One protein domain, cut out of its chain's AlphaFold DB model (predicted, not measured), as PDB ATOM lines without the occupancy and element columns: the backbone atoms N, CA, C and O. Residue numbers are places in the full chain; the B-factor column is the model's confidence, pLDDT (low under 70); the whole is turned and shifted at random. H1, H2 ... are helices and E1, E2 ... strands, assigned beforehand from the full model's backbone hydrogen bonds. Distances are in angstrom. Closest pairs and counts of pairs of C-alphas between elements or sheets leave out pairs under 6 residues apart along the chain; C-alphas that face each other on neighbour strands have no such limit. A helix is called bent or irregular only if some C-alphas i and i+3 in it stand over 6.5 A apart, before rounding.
ATOM      1  N   ILE A 106     298.745 282.013 224.564       95.56
ATOM      2  CA  ILE A 106     299.260 282.702 223.383       95.56
ATOM      3  C   ILE A 106     298.780 281.906 222.173       95.56
ATOM      4  O   ILE A 106     299.019 280.700 222.084       95.56
ATOM      5  N   ALA A 107     298.107 282.578 221.246       96.94
ATOM      6  CA  ALA A 107     297.725 282.019 219.962       96.94
ATOM      7  C   ALA A 107     298.868 282.243 218.965       96.94
ATOM      8  O   ALA A 107     299.258 283.378 218.703       96.94
ATOM      9  N   ILE A 108     299.427 281.168 218.411       96.94
ATOM     10  CA  ILE A 108     300.533 281.258 217.451       96.94
ATOM     11  C   ILE A 108     300.003 280.930 216.063       96.94
ATOM     12  O   ILE A 108     299.518 279.823 215.828       96.94
ATOM     13  N   ILE A 109     300.144 281.875 215.137       97.25
ATOM     14  CA  ILE A 109     299.827 281.684 213.721       97.25
ATOM     15  C   ILE A 109     301.103 281.531 212.908       97.25
ATOM     16  O   ILE A 109     302.180 281.977 213.303       97.25
ATOM     17  N   ARG A 110     300.977 280.906 211.744       94.62
ATOM     18  CA  ARG A 110     302.072 280.733 210.794       94.62
ATOM     19  C   ARG A 110     301.538 280.879 209.383       94.62
ATOM     20  O   ARG A 110     300.383 280.527 209.128       94.62
ATOM     21  N   GLU A 111     302.390 281.351 208.484       92.62
ATOM     22  CA  GLU A 111     302.049 281.519 207.080       92.62
ATOM     23  C   GLU A 111     301.581 280.172 206.463       92.62
ATOM     24  O   GLU A 111     302.200 279.122 206.703       92.62
ATOM     25  N   PRO A 112     300.455 280.161 205.718       94.12
ATOM     26  CA  PRO A 112     299.824 278.932 205.239       94.12
ATOM     27  C   PRO A 112     300.710 278.096 204.309       94.12
ATOM     28  O   PRO A 112     300.788 276.881 204.493       94.12
ATOM     29  N   ASN A 113     301.408 278.700 203.344       91.00
ATOM     30  CA  ASN A 113     302.310 277.967 202.451       91.00
ATOM     31  C   ASN A 113     303.441 277.279 203.232       91.00
ATOM     32  O   ASN A 113     303.778 276.128 202.951       91.00
ATOM     33  N   ALA A 114     303.999 277.941 204.249       90.19
ATOM     34  CA  ALA A 114     305.038 277.379 205.106       90.19
ATOM     35  C   ALA A 114     304.525 276.175 205.911       90.19
ATOM     36  O   ALA A 114     305.247 275.185 206.076       90.19
ATOM     37  N   VAL A 115     303.277 276.232 206.391       92.12
ATOM     38  CA  VAL A 115     302.635 275.105 207.083       92.12
ATOM     39  C   VAL A 115     302.379 273.949 206.124       92.12
ATOM     40  O   VAL A 115     302.777 272.826 206.429       92.12
ATOM     41  N   VAL A 116     301.787 274.206 204.955       92.19
ATOM     42  CA  VAL A 116     301.524 273.167 203.947       92.19
ATOM     43  C   VAL A 116     302.817 272.513 203.477       92.19
ATOM     44  O   VAL A 116     302.893 271.287 203.394       92.19
ATOM     45  N   ALA A 117     303.871 273.298 203.256       88.31
ATOM     46  CA  ALA A 117     305.180 272.768 202.913       88.31
ATOM     47  C   ALA A 117     305.751 271.858 204.003       88.31
ATOM     48  O   ALA A 117     306.212 270.756 203.708       88.31
ATOM     49  N   SER A 118     305.669 272.291 205.260       88.50
ATOM     50  CA  SER A 118     306.134 271.495 206.393       88.50
ATOM     51  C   SER A 118     305.306 270.225 206.596       88.50
ATOM     52  O   SER A 118     305.847 269.195 206.983       88.50
ATOM     53  N   LEU A 119     303.994 270.263 206.360       89.88
ATOM     54  CA  LEU A 119     303.134 269.084 206.459       89.88
ATOM     55  C   LEU A 119     303.436 268.071 205.347       89.88
ATOM     56  O   LEU A 119     303.577 266.888 205.649       89.88
ATOM     57  N   LEU A 120     303.606 268.526 204.104       87.12
ATOM     58  CA  LEU A 120     303.962 267.663 202.975       87.12
ATOM     59  C   LEU A 120     305.362 267.041 203.142       87.12
ATOM     60  O   LEU A 120     305.532 265.861 202.869       87.12
ATOM     61  N   GLU A 121     306.354 267.795 203.635       86.38
ATOM     62  CA  GLU A 121     307.711 267.270 203.902       86.38
ATOM     63  C   GLU A 121     307.697 266.115 204.917       86.38
ATOM     64  O   GLU A 121     308.455 265.162 204.770       86.38
ATOM     65  N   ARG A 122     306.813 266.178 205.921       82.94
ATOM     66  CA  ARG A 122     306.738 265.188 207.007       82.94
ATOM     67  C   ARG A 122     305.867 263.975 206.686       82.94
ATOM     68  O   ARG A 122     306.166 262.880 207.141       82.94
ATOM     69  N   ASN A 123     304.784 264.174 205.937       83.31
ATOM     70  CA  ASN A 123     303.758 263.148 205.724       83.31
ATOM     71  C   ASN A 123     303.768 262.563 204.302       83.31
ATOM     72  O   ASN A 123     303.038 261.612 204.037       83.31
ATOM     73  N   GLY A 124     304.568 263.118 203.386       82.25
ATOM     74  CA  GLY A 124     304.638 262.656 202.001       82.25
ATOM     75  C   GLY A 124     303.282 262.707 201.292       82.25
ATOM     76  O   GLY A 124     302.486 263.626 201.504       82.25
ATOM     77  N   ASP A 125     303.016 261.696 200.465       75.38
ATOM     78  CA  ASP A 125     301.841 261.635 199.585       75.38
ATOM     79  C   ASP A 125     300.493 261.596 200.332       75.38
ATOM     80  O   ASP A 125     299.458 261.944 199.759       75.38
ATOM     81  N   ASP A 126     300.494 261.270 201.631       79.75
ATOM     82  CA  ASP A 126     299.302 261.305 202.493       79.75
ATOM     83  C   ASP A 126     298.776 262.735 202.742       79.75
ATOM     84  O   ASP A 126     297.659 262.923 203.247       79.75
ATOM     85  N   MET A 127     299.568 263.758 202.403       87.50
ATOM     86  CA  MET A 127     299.290 265.158 202.706       87.50
ATOM     87  C   MET A 127     299.405 266.056 201.474       87.50
ATOM     88  O   MET A 127     300.369 266.798 201.291       87.50
ATOM     89  N   SER A 128     298.366 266.032 200.639       89.31
ATOM     90  CA  SER A 128     298.269 266.916 199.474       89.31
ATOM     91  C   SER A 128     298.208 268.405 199.869       89.31
ATOM     92  O   SER A 128     297.766 268.734 200.978       89.31
ATOM     93  N   PRO A 129     298.564 269.336 198.961       91.19
ATOM     94  CA  PRO A 129     298.435 270.768 199.221       91.19
ATOM     95  C   PRO A 129     297.035 271.200 199.658       91.19
ATOM     96  O   PRO A 129     296.902 271.992 200.588       91.19
ATOM     97  N   LEU A 130     295.989 270.636 199.041       92.50
ATOM     98  CA  LEU A 130     294.603 270.912 199.413       92.50
ATOM     99  C   LEU A 130     294.300 270.460 200.845       92.50
ATOM    100  O   LEU A 130     293.732 271.231 201.617       92.50
ATOM    101  N   LYS A 131     294.701 269.237 201.216       92.75
ATOM    102  CA  LYS A 131     294.478 268.710 202.569       92.75
ATOM    103  C   LYS A 131     295.226 269.540 203.607       92.75
ATOM    104  O   LYS A 131     294.624 269.960 204.590       92.75
ATOM    105  N   GLY A 132     296.499 269.850 203.358       94.25
ATOM    106  CA  GLY A 132     297.296 270.704 204.237       94.25
ATOM    107  C   GLY A 132     296.703 272.108 204.392       94.25
ATOM    108  O   GLY A 132     296.658 272.638 205.501       94.25
ATOM    109  N   PHE A 133     296.211 272.703 203.302       95.69
ATOM    110  CA  PHE A 133     295.582 274.022 203.326       95.69
ATOM    111  C   PHE A 133     294.257 274.008 204.096       95.69
ATOM    112  O   PHE A 133     294.059 274.828 204.989       95.69
ATOM    113  N   ALA A 134     293.382 273.035 203.828       96.25
ATOM    114  CA  ALA A 134     292.134 272.862 204.569       96.25
ATOM    115  C   ALA A 134     292.388 272.613 206.066       96.25
ATOM    116  O   ALA A 134     291.671 273.144 206.915       96.25
ATOM    117  N   LEU A 135     293.441 271.860 206.398       96.38
ATOM    118  CA  LEU A 135     293.861 271.627 207.776       96.38
ATOM    119  C   LEU A 135     294.317 272.924 208.455       96.38
ATOM    120  O   LEU A 135     293.879 273.218 209.565       96.38
ATOM    121  N   TRP A 136     295.137 273.732 207.773       97.50
ATOM    122  CA  TRP A 136     295.550 275.049 208.264       97.50
ATOM    123  C   TRP A 136     294.343 275.959 208.519       97.50
ATOM    124  O   TRP A 136     294.241 276.547 209.599       97.50
ATOM    125  N   MET A 137     293.401 276.028 207.573       98.25
ATOM    126  CA  MET A 137     292.169 276.814 207.713       98.25
ATOM    127  C   MET A 137     291.363 276.356 208.933       98.25
ATOM    128  O   MET A 137     290.975 277.183 209.756       98.25
ATOM    129  N   ARG A 138     291.158 275.040 209.093       97.69
ATOM    130  CA  ARG A 138     290.399 274.462 210.211       97.69
ATOM    131  C   ARG A 138     291.050 274.737 211.564       97.69
ATOM    132  O   ARG A 138     290.371 275.206 212.469       97.69
ATOM    133  N   TYR A 139     292.349 274.486 211.710       98.06
ATOM    134  CA  TYR A 139     293.042 274.675 212.989       98.06
ATOM    135  C   TYR A 139     293.042 276.139 213.438       98.06
ATOM    136  O   TYR A 139     292.804 276.418 214.613       98.06
ATOM    137  N   ASN A 140     293.265 277.080 212.516       98.50
ATOM    138  CA  ASN A 140     293.215 278.506 212.842       98.50
ATOM    139  C   ASN A 140     291.776 278.983 213.097       98.50
ATOM    140  O   ASN A 140     291.560 279.813 213.979       98.50
ATOM    141  N   LEU A 141     290.780 278.443 212.383       98.44
ATOM    142  CA  LEU A 141     289.370 278.720 212.662       98.44
ATOM    143  C   LEU A 141     288.983 278.263 214.075       98.44
ATOM    144  O   LEU A 141     288.422 279.052 214.834       98.44
ATOM    145  N   ASP A 142     289.298 277.018 214.432       97.38
ATOM    146  CA  ASP A 142     288.970 276.440 215.740       97.38
ATOM    147  C   ASP A 142     289.699 277.199 216.870       97.38
ATOM    148  O   ASP A 142     289.090 277.539 217.888       97.38
ATOM    149  N   MET A 143     290.958 277.603 216.641       97.38
ATOM    150  CA  MET A 143     291.711 278.480 217.547       97.38
ATOM    151  C   MET A 143     290.988 279.801 217.803       97.38
ATOM    152  O   MET A 143     290.803 280.187 218.953       97.38
ATOM    153  N   VAL A 144     290.543 280.493 216.752       97.88
ATOM    154  CA  VAL A 144     289.817 281.759 216.916       97.88
ATOM    155  C   VAL A 144     288.474 281.543 217.597       97.88
ATOM    156  O   VAL A 144     288.098 282.331 218.463       97.88
ATOM    157  N   LYS A 145     287.757 280.464 217.271       96.56
ATOM    158  CA  LYS A 145     286.482 280.127 217.918       96.56
ATOM    159  C   LYS A 145     286.624 279.860 219.419       96.56
ATOM    160  O   LYS A 145     285.651 280.085 220.141       96.56
ATOM    161  N   CYS A 146     287.812 279.493 219.914       94.88
ATOM    162  CA  CYS A 146     288.065 279.354 221.353       94.88
ATOM    163  C   CYS A 146     287.772 280.637 222.144       94.88
ATOM    164  O   CYS A 146     287.435 280.550 223.323       94.88
ATOM    165  N   ARG A 147     287.802 281.821 221.512       95.12
ATOM    166  CA  ARG A 147     287.410 283.083 222.166       95.12
ATOM    167  C   ARG A 147     286.019 283.022 222.802       95.12
ATOM    168  O   ARG A 147     285.794 283.608 223.852       95.12
ATOM    169  N   SER A 148     285.099 282.259 222.215       93.75
ATOM    170  CA  SER A 148     283.726 282.134 222.714       93.75
ATOM    171  C   SER A 148     283.601 281.273 223.976       93.75
ATOM    172  O   SER A 148     282.528 281.246 224.572       93.75
ATOM    173  N   ILE A 149     284.657 280.554 224.381       92.00
ATOM    174  CA  ILE A 149     284.644 279.671 225.555       92.00
ATOM    175  C   ILE A 149     284.553 280.492 226.845       92.00
ATOM    176  O   ILE A 149     283.738 280.197 227.718       92.00
ATOM    177  N   ASN A 150     285.407 281.510 226.982       89.06
ATOM    178  CA  ASN A 150     285.406 282.414 228.126       89.06
ATOM    179  C   ASN A 150     286.010 283.793 227.746       89.06
ATOM    180  O   ASN A 150     286.771 283.891 226.777       89.06
ATOM    181  N   PRO A 151     285.746 284.858 228.532       89.00
ATOM    182  CA  PRO A 151     286.316 286.186 228.278       89.00
ATOM    183  C   PRO A 151     287.852 286.270 228.361       89.00
ATOM    184  O   PRO A 151     288.457 287.074 227.669       89.00
ATOM    185  N   GLN A 152     288.506 285.445 229.181       89.81
ATOM    186  CA  GLN A 152     289.969 285.456 229.339       89.81
ATOM    187  C   GLN A 152     290.702 284.905 228.107       89.81
ATOM    188  O   GLN A 152     291.769 285.401 227.759       89.81
ATOM    189  N   ILE A 153     290.125 283.911 227.432       94.00
ATOM    190  CA  ILE A 153     290.631 283.313 226.196       94.00
ATOM    191  C   ILE A 153     290.455 284.296 225.041       94.00
ATOM    192  O   ILE A 153     291.319 284.385 224.177       94.00
ATOM    193  N   SER A 154     289.373 285.081 225.039       94.25
ATOM    194  CA  SER A 154     289.181 286.147 224.046       94.25
ATOM    195  C   SER A 154     290.341 287.150 224.022       94.25
ATOM    196  O   SER A 154     290.714 287.614 222.945       94.25
ATOM    197  N   ASP A 155     290.940 287.418 225.184       94.19
ATOM    198  CA  ASP A 155     292.074 288.331 225.362       94.19
ATOM    199  C   ASP A 155     293.440 287.703 225.035       94.19
ATOM    200  O   ASP A 155     294.469 288.368 225.195       94.19
ATOM    201  N   TRP A 156     293.501 286.427 224.635       96.06
ATOM    202  CA  TRP A 156     294.780 285.794 224.317       96.06
ATOM    203  C   TRP A 156     295.435 286.488 223.116       96.06
ATOM    204  O   TRP A 156     294.792 286.608 222.066       96.06
ATOM    205  N   PRO A 157     296.700 286.933 223.246       97.06
ATOM    206  CA  PRO A 157     297.416 287.582 222.164       97.06
ATOM    207  C   PRO A 157     297.656 286.620 221.002       97.06
ATOM    208  O   PRO A 157     297.942 285.437 221.216       97.06
ATOM    209  N   ILE A 158     297.587 287.148 219.782       97.75
ATOM    210  CA  ILE A 158     298.004 286.449 218.566       97.75
ATOM    211  C   ILE A 158     299.423 286.889 218.212       97.75
ATOM    212  O   ILE A 158     299.712 288.081 218.138       97.75
ATOM    213  N   ILE A 159     300.312 285.928 217.958       96.69
ATOM    214  CA  ILE A 159     301.665 286.194 217.464       96.69
ATOM    215  C   ILE A 159     301.974 285.383 216.211       96.69
ATOM    216  O   ILE A 159     301.519 284.251 216.046       96.69
ATOM    217  N   SER A 160     302.800 285.956 215.338       94.12
ATOM    218  CA  SER A 160     303.339 285.262 214.173       94.12
ATOM    219  C   SER A 160     304.548 284.420 214.572       94.12
ATOM    220  O   SER A 160     305.461 284.865 215.271       94.12
ATOM    221  N   PHE A 161     304.574 283.184 214.089       92.50
ATOM    222  CA  PHE A 161     305.717 282.294 214.220       92.50
ATOM    223  C   PHE A 161     306.966 282.883 213.550       92.50
ATOM    224  O   PHE A 161     308.072 282.753 214.065       92.50
ATOM    225  N   GLU A 162     306.800 283.572 212.421       89.62
ATOM    226  CA  GLU A 162     307.885 284.219 211.685       89.62
ATOM    227  C   GLU A 162     308.522 285.358 212.492       89.62
ATOM    228  O   GLU A 162     309.750 285.469 212.528       89.62
ATOM    229  N   THR A 163     307.715 286.186 213.166       89.44
ATOM    230  CA  THR A 163     308.241 287.247 214.040       89.44
ATOM    231  C   THR A 163     308.900 286.662 215.282       89.44
ATOM    232  O   THR A 163     309.993 287.095 215.638       89.44
ATOM    233  N   LEU A 164     308.294 285.626 215.873       89.50
ATOM    234  CA  LEU A 164     308.845 284.922 217.029       89.50
ATOM    235  C   LEU A 164     310.214 284.295 216.724       89.50
ATOM    236  O   LEU A 164     311.119 284.392 217.544       89.50
ATOM    237  N   LEU A 165     310.396 283.682 215.549       86.56
ATOM    238  CA  LEU A 165     311.694 283.128 215.148       86.56
ATOM    239  C   LEU A 165     312.759 284.209 214.937       86.56
ATOM    240  O   LEU A 165     313.930 283.986 215.251       86.56
ATOM    241  N   LYS A 166     312.363 285.359 214.381       85.88
ATOM    242  CA  LYS A 166     313.279 286.461 214.070       85.88
ATOM    243  C   LYS A 166     313.740 287.204 215.324       85.88
ATOM    244  O   LYS A 166     314.904 287.577 215.405       85.88
ATOM    245  N   ASP A 167     312.827 287.446 216.257       86.31
ATOM    246  CA  ASP A 167     313.078 288.183 217.494       86.31
ATOM    247  C   ASP A 167     312.124 287.693 218.590       86.31
ATOM    248  O   ASP A 167     311.046 288.255 218.815       86.31
ATOM    249  N   ALA A 168     312.507 286.599 219.252       86.62
ATOM    250  CA  ALA A 168     311.701 286.028 220.323       86.62
ATOM    251  C   ALA A 168     311.556 286.982 221.523       86.62
ATOM    252  O   ALA A 168     310.416 287.199 221.945       86.62
ATOM    253  N   PRO A 169     312.636 287.603 222.052       86.19
ATOM    254  CA  PRO A 169     312.512 288.550 223.157       86.19
ATOM    255  C   PRO A 169     311.606 289.736 222.821       86.19
ATOM    256  O   PRO A 169     310.692 290.030 223.591       86.19
ATOM    257  N   GLY A 170     311.793 290.379 221.664       88.00
ATOM    258  CA  GLY A 170     310.974 291.522 221.257       88.00
ATOM    259  C   GLY A 170     309.512 291.159 220.994       88.00
ATOM    260  O   GLY A 170     308.621 291.945 221.314       88.00
ATOM    261  N   THR A 171     309.242 289.950 220.490       91.19
ATOM    262  CA  THR A 171     307.869 289.458 220.278       91.19
ATOM    263  C   THR A 171     307.158 289.152 221.601       91.19
ATOM    264  O   THR A 171     305.971 289.442 221.744       91.19
ATOM    265  N   LEU A 172     307.856 288.564 222.580       90.94
ATOM    266  CA  LEU A 172     307.248 288.109 223.836       90.94
ATOM    267  C   LEU A 172     307.175 289.200 224.912       90.94
ATOM    268  O   LEU A 172     306.253 289.187 225.726       90.94
ATOM    269  N   GLN A 173     308.104 290.159 224.929       90.00
ATOM    270  CA  GLN A 173     308.198 291.170 225.990       90.00
ATOM    271  C   GLN A 173     306.906 291.986 226.211       90.00
ATOM    272  O   GLN A 173     306.528 292.164 227.375       90.00
ATOM    273  N   PRO A 174     306.160 292.417 225.173       91.44
ATOM    274  CA  PRO A 174     304.879 293.097 225.368       91.44
ATOM    275  C   PRO A 174     303.831 292.222 226.070       91.44
ATOM    276  O   PRO A 174     303.094 292.712 226.927       91.44
ATOM    277  N   ILE A 175     303.796 290.925 225.747       92.81
ATOM    278  CA  ILE A 175     302.868 289.949 226.340       92.81
ATOM    279  C   ILE A 175     303.222 289.714 227.806       92.81
ATOM    280  O   ILE A 175     302.350 289.775 228.671       92.81
ATOM    281  N   LEU A 176     304.508 289.514 228.103       91.06
ATOM    282  CA  LEU A 176     304.985 289.323 229.473       91.06
ATOM    283  C   LEU A 176     304.668 290.542 230.347       91.06
ATOM    284  O   LEU A 176     304.170 290.384 231.458       91.06
ATOM    285  N   LYS A 177     304.852 291.760 229.822       90.19
ATOM    286  CA  LYS A 177     304.469 292.995 230.519       90.19
ATOM    287  C   LYS A 177     302.958 293.083 230.760       90.19
ATOM    288  O   LYS A 177     302.521 293.550 231.811       90.19
ATOM    289  N   GLN A 178     302.141 292.646 229.802       90.19
ATOM    290  CA  GLN A 178     300.688 292.591 229.975       90.19
ATOM    291  C   GLN A 178     300.288 291.598 231.076       90.19
ATOM    292  O   GLN A 178     299.379 291.886 231.855       90.19
ATOM    293  N   TRP A 179     300.943 290.440 231.141       91.75
ATOM    294  CA  TRP A 179     300.706 289.433 232.175       91.75
ATOM    295  C   TRP A 179     301.149 289.909 233.556       91.75
ATOM    296  O   TRP A 179     300.377 289.760 234.503       91.75
ATOM    297  N   ASP A 180     302.299 290.576 233.648       90.69
ATOM    298  CA  ASP A 180     302.806 291.188 234.881       90.69
ATOM    299  C   ASP A 180     301.801 292.204 235.447       90.69
ATOM    300  O   ASP A 180     301.329 292.071 236.576       90.69
ATOM    301  N   ASN A 181     301.305 293.113 234.598       90.00
ATOM    302  CA  ASN A 181     300.247 294.063 234.963       90.00
ATOM    303  C   ASN A 181     298.939 293.390 235.425       90.00
ATOM    304  O   ASN A 181     298.143 294.000 236.138       90.00
ATOM    305  N   LYS A 182     298.687 292.147 234.998       89.00
ATOM    306  CA  LYS A 182     297.519 291.340 235.388       89.00
ATOM    307  C   LYS A 182     297.837 290.366 236.545       89.00
ATOM    308  O   LYS A 182     297.003 289.512 236.869       89.00
ATOM    309  N   GLY A 183     299.005 290.503 237.179       88.56
ATOM    310  CA  GLY A 183     299.424 289.768 238.375       88.56
ATOM    311  C   GLY A 183     300.121 288.431 238.115       88.56
ATOM    312  O   GLY A 183     300.190 287.609 239.027       88.56
ATOM    313  N   LEU A 184     300.598 288.179 236.892       87.62
ATOM    314  CA  LEU A 184     301.457 287.039 236.572       87.62
ATOM    315  C   LEU A 184     302.857 287.528 236.205       87.62
ATOM    316  O   LEU A 184     303.113 287.912 235.066       87.62
ATOM    317  N   SER A 201     312.752 279.683 203.470       61.56
ATOM    318  CA  SER A 201     311.975 280.358 202.425       61.56
ATOM    319  C   SER A 201     310.647 279.634 202.214       61.56
ATOM    320  O   SER A 201     310.627 278.408 202.094       61.56
ATOM    321  N   VAL A 202     309.558 280.395 202.157       63.03
ATOM    322  CA  VAL A 202     308.206 279.878 201.947       63.03
ATOM    323  C   VAL A 202     308.092 279.329 200.517       63.03
ATOM    324  O   VAL A 202     308.203 280.113 199.575       63.03
ATOM    325  N   PRO A 203     307.906 278.014 200.304       62.81
ATOM    326  CA  PRO A 203     307.726 277.473 198.960       62.81
ATOM    327  C   PRO A 203     306.288 277.715 198.482       62.81
ATOM    328  O   PRO A 203     305.353 277.528 199.258       62.81
ATOM    329  N   ASP A 204     306.090 278.052 197.206       69.31
ATOM    330  CA  ASP A 204     304.753 278.199 196.610       69.31
ATOM    331  C   ASP A 204     304.132 276.822 196.312       69.31
ATOM    332  O   ASP A 204     304.194 276.302 195.198       69.31
ATOM    333  N   ARG A 205     303.591 276.178 197.353       72.19
ATOM    334  CA  ARG A 205     302.957 274.850 197.247       72.19
ATOM    335  C   ARG A 205     301.448 274.911 197.024       72.19
ATOM    336  O   ARG A 205     300.827 273.863 196.890       72.19
ATOM    337  N   LEU A 206     300.856 276.105 196.999       81.44
ATOM    338  CA  LEU A 206     299.411 276.296 196.867       81.44
ATOM    339  C   LEU A 206     298.967 276.668 195.441       81.44
ATOM    340  O   LEU A 206     297.768 276.760 195.188       81.44
ATOM    341  N   SER A 207     299.907 276.817 194.506       72.38
ATOM    342  CA  SER A 207     299.685 277.225 193.109       72.38
ATOM    343  C   SER A 207     298.658 276.397 192.317       72.38
ATOM    344  O   SER A 207     298.101 276.897 191.343       72.38
ATOM    345  N   GLY A 208     298.365 275.159 192.732       83.38
ATOM    346  CA  GLY A 208     297.353 274.299 192.103       83.38
ATOM    347  C   GLY A 208     295.918 274.472 192.621       83.38
ATOM    348  O   GLY A 208     295.011 273.831 192.094       83.38
ATOM    349  N   LEU A 209     295.688 275.283 193.658       90.12
ATOM    350  CA  LEU A 209     294.351 275.472 194.226       90.12
ATOM    351  C   LEU A 209     293.569 276.582 193.504       90.12
ATOM    352  O   LEU A 209     294.166 277.536 192.999       90.12
ATOM    353  N   PRO A 210     292.224 276.521 193.500       93.12
ATOM    354  CA  PRO A 210     291.389 277.593 192.979       93.12
ATOM    355  C   PRO A 210     291.754 278.957 193.576       93.12
ATOM    356  O   PRO A 210     291.802 279.126 194.795       93.12
ATOM    357  N   LYS A 211     291.945 279.959 192.710       92.81
ATOM    358  CA  LYS A 211     292.382 281.310 193.100       92.81
ATOM    359  C   LYS A 211     291.546 281.913 194.235       92.81
ATOM    360  O   LYS A 211     292.097 282.466 195.178       92.81
ATOM    361  N   HIS A 212     290.227 281.753 194.177       94.19
ATOM    362  CA  HIS A 212     289.317 282.281 195.193       94.19
ATOM    363  C   HIS A 212     289.483 281.607 196.573       94.19
ATOM    364  O   HIS A 212     289.227 282.242 197.593       94.19
ATOM    365  N   TRP A 213     289.960 280.355 196.644       95.00
ATOM    366  CA  TRP A 213     290.316 279.703 197.917       95.00
ATOM    367  C   TRP A 213     291.594 280.308 198.498       95.00
ATOM    368  O   TRP A 213     291.672 280.562 199.701       95.00
ATOM    369  N   LEU A 214     292.575 280.592 197.638       94.50
ATOM    370  CA  LEU A 214     293.825 281.243 198.035       94.50
ATOM    371  C   LEU A 214     293.582 282.663 198.541       94.50
ATOM    372  O   LEU A 214     294.111 283.033 199.585       94.50
ATOM    373  N   GLU A 215     292.742 283.431 197.849       96.06
ATOM    374  CA  GLU A 215     292.345 284.780 198.264       96.06
ATOM    375  C   GLU A 215     291.656 284.764 199.640       96.06
ATOM    376  O   GLU A 215     291.954 285.607 200.489       96.06
ATOM    377  N   LEU A 216     290.792 283.774 199.910       97.75
ATOM    378  CA  LEU A 216     290.178 283.596 201.229       97.75
ATOM    379  C   LEU A 216     291.217 283.264 202.311       97.75
ATOM    380  O   LEU A 216     291.197 283.880 203.377       97.75
ATOM    381  N   GLY A 217     292.136 282.332 202.046       96.94
ATOM    382  CA  GLY A 217     293.199 281.972 202.992       96.94
ATOM    383  C   GLY A 217     294.149 283.129 203.288       96.94
ATOM    384  O   GLY A 217     294.475 283.376 204.447       96.94
ATOM    385  N   GLN A 218     294.539 283.889 202.261       96.12
ATOM    386  CA  GLN A 218     295.351 285.099 202.403       96.12
ATOM    387  C   GLN A 218     294.625 286.155 203.233       96.12
ATOM    388  O   GLN A 218     295.201 286.687 204.178       96.12
ATOM    389  N   LYS A 219     293.346 286.416 202.936       98.31
ATOM    390  CA  LYS A 219     292.523 287.341 203.722       98.31
ATOM    391  C   LYS A 219     292.434 286.900 205.182       98.31
ATOM    392  O   LYS A 219     292.597 287.729 206.072       98.31
ATOM    393  N   PHE A 220     292.209 285.611 205.434       98.69
ATOM    394  CA  PHE A 220     292.139 285.078 206.792       98.69
ATOM    395  C   PHE A 220     293.469 285.229 207.534       98.69
ATOM    396  O   PHE A 220     293.484 285.759 208.642       98.69
ATOM    397  N   HIS A 221     294.583 284.859 206.901       98.06
ATOM    398  CA  HIS A 221     295.921 285.029 207.464       98.06
ATOM    399  C   HIS A 221     296.245 286.497 207.776       98.06
ATOM    400  O   HIS A 221     296.737 286.790 208.863       98.06
ATOM    401  N   SER A 222     295.940 287.428 206.866       98.06
ATOM    402  CA  SER A 222     296.154 288.860 207.098       98.06
ATOM    403  C   SER A 222     295.336 289.366 208.280       98.06
ATOM    404  O   SER A 222     295.896 289.994 209.172       98.06
ATOM    405  N   CYS A 223     294.047 289.010 208.361       98.50
ATOM    406  CA  CYS A 223     293.220 289.370 209.511       98.50
ATOM    407  C   CYS A 223     293.774 288.807 210.827       98.50
ATOM    408  O   CYS A 223     293.776 289.516 211.829       98.50
ATOM    409  N   LEU A 224     294.252 287.557 210.840       98.38
ATOM    410  CA  LEU A 224     294.890 286.964 212.019       98.38
ATOM    411  C   LEU A 224     296.157 287.730 212.421       98.38
ATOM    412  O   LEU A 224     296.359 287.993 213.598       98.38
ATOM    413  N   ARG A 225     296.992 288.104 211.448       97.31
ATOM    414  CA  ARG A 225     298.260 288.810 211.676       97.31
ATOM    415  C   ARG A 225     298.072 290.249 212.159       97.31
ATOM    416  O   ARG A 225     298.908 290.752 212.901       97.31
ATOM    417  N   GLU A 226     297.020 290.917 211.701       97.56
ATOM    418  CA  GLU A 226     296.686 292.296 212.080       97.56
ATOM    419  C   GLU A 226     295.931 292.375 213.417       97.56
ATOM    420  O   GLU A 226     295.868 293.441 214.029       97.56
ATOM    421  N   SER A 227     295.373 291.255 213.881       98.00
ATOM    422  CA  SER A 227     294.663 291.155 215.157       98.00
ATOM    423  C   SER A 227     295.646 291.068 216.322       98.00
ATOM    424  O   SER A 227     296.579 290.270 216.293       98.00
ATOM    425  N   GLN A 228     295.419 291.854 217.377       96.31
ATOM    426  CA  GLN A 228     296.239 291.772 218.590       96.31
ATOM    427  C   GLN A 228     295.827 290.577 219.448       96.31
ATOM    428  O   GLN A 228     296.680 289.912 220.032       96.31
ATOM    429  N   THR A 229     294.527 290.294 219.503       97.19
ATOM    430  CA  THR A 229     293.922 289.224 220.300       97.19
ATOM    431  C   THR A 229     292.960 288.374 219.470       97.19
ATOM    432  O   THR A 229     292.541 288.762 218.375       97.19
ATOM    433  N   LEU A 230     292.543 287.218 220.000       97.56
ATOM    434  CA  LEU A 230     291.511 286.387 219.363       97.56
ATOM    435  C   LEU A 230     290.179 287.134 219.165       97.56
ATOM    436  O   LEU A 230     289.434 286.844 218.221       97.56
ATOM    437  N   ASN A 231     289.863 288.092 220.038       97.31
ATOM    438  CA  ASN A 231     288.643 288.888 219.939       97.31
ATOM    439  C   ASN A 231     288.638 289.842 218.732       97.31
ATOM    440  O   ASN A 231     287.576 290.075 218.153       97.31
ATOM    441  N   ASP A 232     289.807 290.329 218.312       97.94
ATOM    442  CA  ASP A 232     289.926 291.326 217.237       97.94
ATOM    443  C   ASP A 232     289.674 290.735 215.841       97.94
ATOM    444  O   ASP A 232     289.369 291.463 214.894       97.94
ATOM    445  N   VAL A 233     289.732 289.403 215.707       98.38
ATOM    446  CA  VAL A 233     289.544 288.730 214.418       98.38
ATOM    447  C   VAL A 233     288.116 288.970 213.893       98.38
ATOM    448  O   VAL A 233     287.139 288.586 214.558       98.38
ATOM    449  N   PRO A 234     287.937 289.547 212.686       98.44
ATOM    450  CA  PRO A 234     286.617 289.919 212.186       98.44
ATOM    451  C   PRO A 234     285.651 288.731 212.083       98.44
ATOM    452  O   PRO A 234     285.953 287.694 211.493       98.44
ATOM    453  N   LYS A 235     284.423 288.895 212.593       98.06
ATOM    454  CA  LYS A 235     283.375 287.860 212.486       98.06
ATOM    455  C   LYS A 235     283.083 287.465 211.036       98.06
ATOM    456  O   LYS A 235     282.844 286.295 210.767       98.06
ATOM    457  N   SER A 236     283.157 288.419 210.108       98.19
ATOM    458  CA  SER A 236     282.916 288.182 208.683       98.19
ATOM    459  C   SER A 236     283.946 287.249 208.045       98.19
ATOM    460  O   SER A 236     283.569 286.413 207.229       98.19
ATOM    461  N   VAL A 237     285.233 287.341 208.417       98.31
ATOM    462  CA  VAL A 237     286.250 286.422 207.879       98.31
ATOM    463  C   VAL A 237     286.098 285.026 208.477       98.31
ATOM    464  O   VAL A 237     286.193 284.045 207.752       98.31
ATOM    465  N   ILE A 238     285.756 284.933 209.763       98.25
ATOM    466  CA  ILE A 238     285.485 283.658 210.445       98.25
ATOM    467  C   ILE A 238     284.314 282.931 209.782       98.25
ATOM    468  O   ILE A 238     284.443 281.758 209.451       98.25
ATOM    469  N   GLN A 239     283.207 283.638 209.536       98.19
ATOM    470  CA  GLN A 239     282.033 283.084 208.855       98.19
ATOM    471  C   GLN A 239     282.356 282.644 207.425       98.19
ATOM    472  O   GLN A 239     281.924 281.577 207.011       98.19
ATOM    473  N   ALA A 240     283.148 283.424 206.682       98.25
ATOM    474  CA  ALA A 240     283.554 283.050 205.329       98.25
ATOM    475  C   ALA A 240     284.405 281.766 205.311       98.25
ATOM    476  O   ALA A 240     284.208 280.907 204.454       98.25
ATOM    477  N   VAL A 241     285.327 281.610 206.268       98.25
ATOM    478  CA  VAL A 241     286.155 280.401 206.406       98.25
ATOM    479  C   VAL A 241     285.327 279.195 206.847       98.25
ATOM    480  O   VAL A 241     285.492 278.109 206.298       98.25
ATOM    481  N   GLU A 242     284.425 279.384 207.808       97.25
ATOM    482  CA  GLU A 242     283.487 278.353 208.261       97.25
ATOM    483  C   GLU A 242     282.599 277.872 207.109       97.25
ATOM    484  O   GLU A 242     282.543 276.677 206.832       97.25
ATOM    485  N   GLN A 243     281.996 278.803 206.368       96.69
ATOM    486  CA  GLN A 243     281.179 278.498 205.200       96.69
ATOM    487  C   GLN A 243     281.975 277.728 204.140       96.69
ATOM    488  O   GLN A 243     281.469 276.745 203.601       96.69
ATOM    489  N   TRP A 244     283.216 278.127 203.863       96.75
ATOM    490  CA  TRP A 244     284.069 277.417 202.911       96.75
ATOM    491  C   TRP A 244     284.393 275.987 203.370       96.75
ATOM    492  O   TRP A 244     284.277 275.046 202.591       96.75
ATOM    493  N   LEU A 245     284.743 275.794 204.646       96.00
ATOM    494  CA  LEU A 245     285.066 274.468 205.183       96.00
ATOM    495  C   LEU A 245     283.854 273.530 205.262       96.00
ATOM    496  O   LEU A 245     284.029 272.318 205.183       96.00
ATOM    497  N   GLU A 246     282.655 274.068 205.483       92.94
ATOM    498  CA  GLU A 246     281.487 273.268 205.882       92.94
ATOM    499  C   GLU A 246     280.416 273.163 204.797       92.94
ATOM    500  O   GLU A 246     279.613 272.234 204.822       92.94
ATOM    501  N   THR A 247     280.399 274.087 203.833       91.12
ATOM    502  CA  THR A 247     279.326 274.154 202.828       91.12
ATOM    503  C   THR A 247     279.806 274.106 201.385       91.12
ATOM    504  O   THR A 247     278.961 274.110 200.497       91.12
ATOM    505  N   THR A 248     281.115 274.034 201.119       91.81
ATOM    506  CA  THR A 248     281.653 273.924 199.753       91.81
ATOM    507  C   THR A 248     281.675 272.452 199.309       91.81
ATOM    508  O   THR A 248     282.505 271.674 199.806       91.81
TER     509      THR A 248
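AT A GLANCE: This is residues 106 to 184 and 201 to 248 of the 284 residues of an uncharacterized protein of Cyanobium sp. ARS6 (UniProt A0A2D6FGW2). Three long helices, H2, H6 and H7, make the core, their centres in a triangle and their lines at steep tilts to each other. Away from H7, a tiny parallel ribbon of two strands packs on them, E1 on H2 and H6, E2 on H6; beyond E2 come H4 and then H5, while H1 packs on residues 129 to 136 of H2 and sticks out with residues 121 to 126. The printed part has 127 residues with seven named helices and two named strands, in the order E1 H1 H2 H3 E2 H4 H5 H6 H7. It is mostly helix and compact, with a radius of gyration of the C-alphas of 15.6 A and spans of 48 by 32 by 22 A.

HOW THE PARTS SIT: E1, residues 107 to 109, and E2, residues 158 to 160, are parallel neighbours at 32 degrees, with N 109 and O 159 at 2.9 A, within hydrogen-bond range. With H1, residues 112 to 126, H2, residues 129 to 148, and H3, residues 151 to 154, between them, they form a strand-helix-strand unit, two parallel neighbour strands joined through helices. H1 and H2 touch, closest at the C-alphas of Val 116 and Gly 132, 4.9 A, at a steep tilt of 56 degrees, opposite ways. H2 and H3 touch only at the corner, closest at the C-alphas of Arg 147 and Ser 154, 4.0 A. H4, residues 161 to 166, and H5, residues 168 to 181, only just touch, only at the corner, with 3 pairs of C-alphas within 8 A, the closest those of Leu 164 and Thr 171, 5.7 A. H6, residues 211 to 226, comes closest to E2 at the C-alphas of Ser 160 and Arg 225, 6.7 A. H6 is close to but not clearly touching H2, the closest C-alphas being those of Met 137 and Gly 217, 7.1 A. H6 and H7, residues 235 to 247, form a helical hairpin; they touch at the C-alphas of Phe 220 and Val 237, 6.1 A, at 38 degrees, only just steep. H2 and H7 touch, closest at the C-alphas of Leu 141 and Ile 238, 6.7 A, at a steep tilt of 48 degrees, opposite ways. Every O i to N i+4 pair is within hydrogen-bond range in H4, H6 and H7, against 9 of 11 in H1, 14 of 16 in H2 and 8 of 10 in H5; H3 is too short for such a pair.

IN THESE COORDINATES: E1 begins at C-alpha 107, (297.725, 282.019, 219.962). H2 is 30.0 A long, H6 22.3 A, H5 20.3 A, H1 17.8 A and H7 17.2 A. H1 is irregular, with C-alphas 122 and 125 at 9.6 A, and H5 only just, with C-alphas 171 and 174 at 6.9 A. H7 ends at C-alpha 247, (279.326, 274.154, 202.828).

THE WHOLE: The two C-alphas farthest apart are those of Gly 183 and Gly 208, 48.8 A. Residues 185 to 200 are not printed, and C-alphas 184 and 201 are 36.3 A apart across this cut, in the link from H5 to H6. Of the links that are printed whole, none is long. The mean pLDDT of the printed part is 91.9, with residues 201 to 204 under 70.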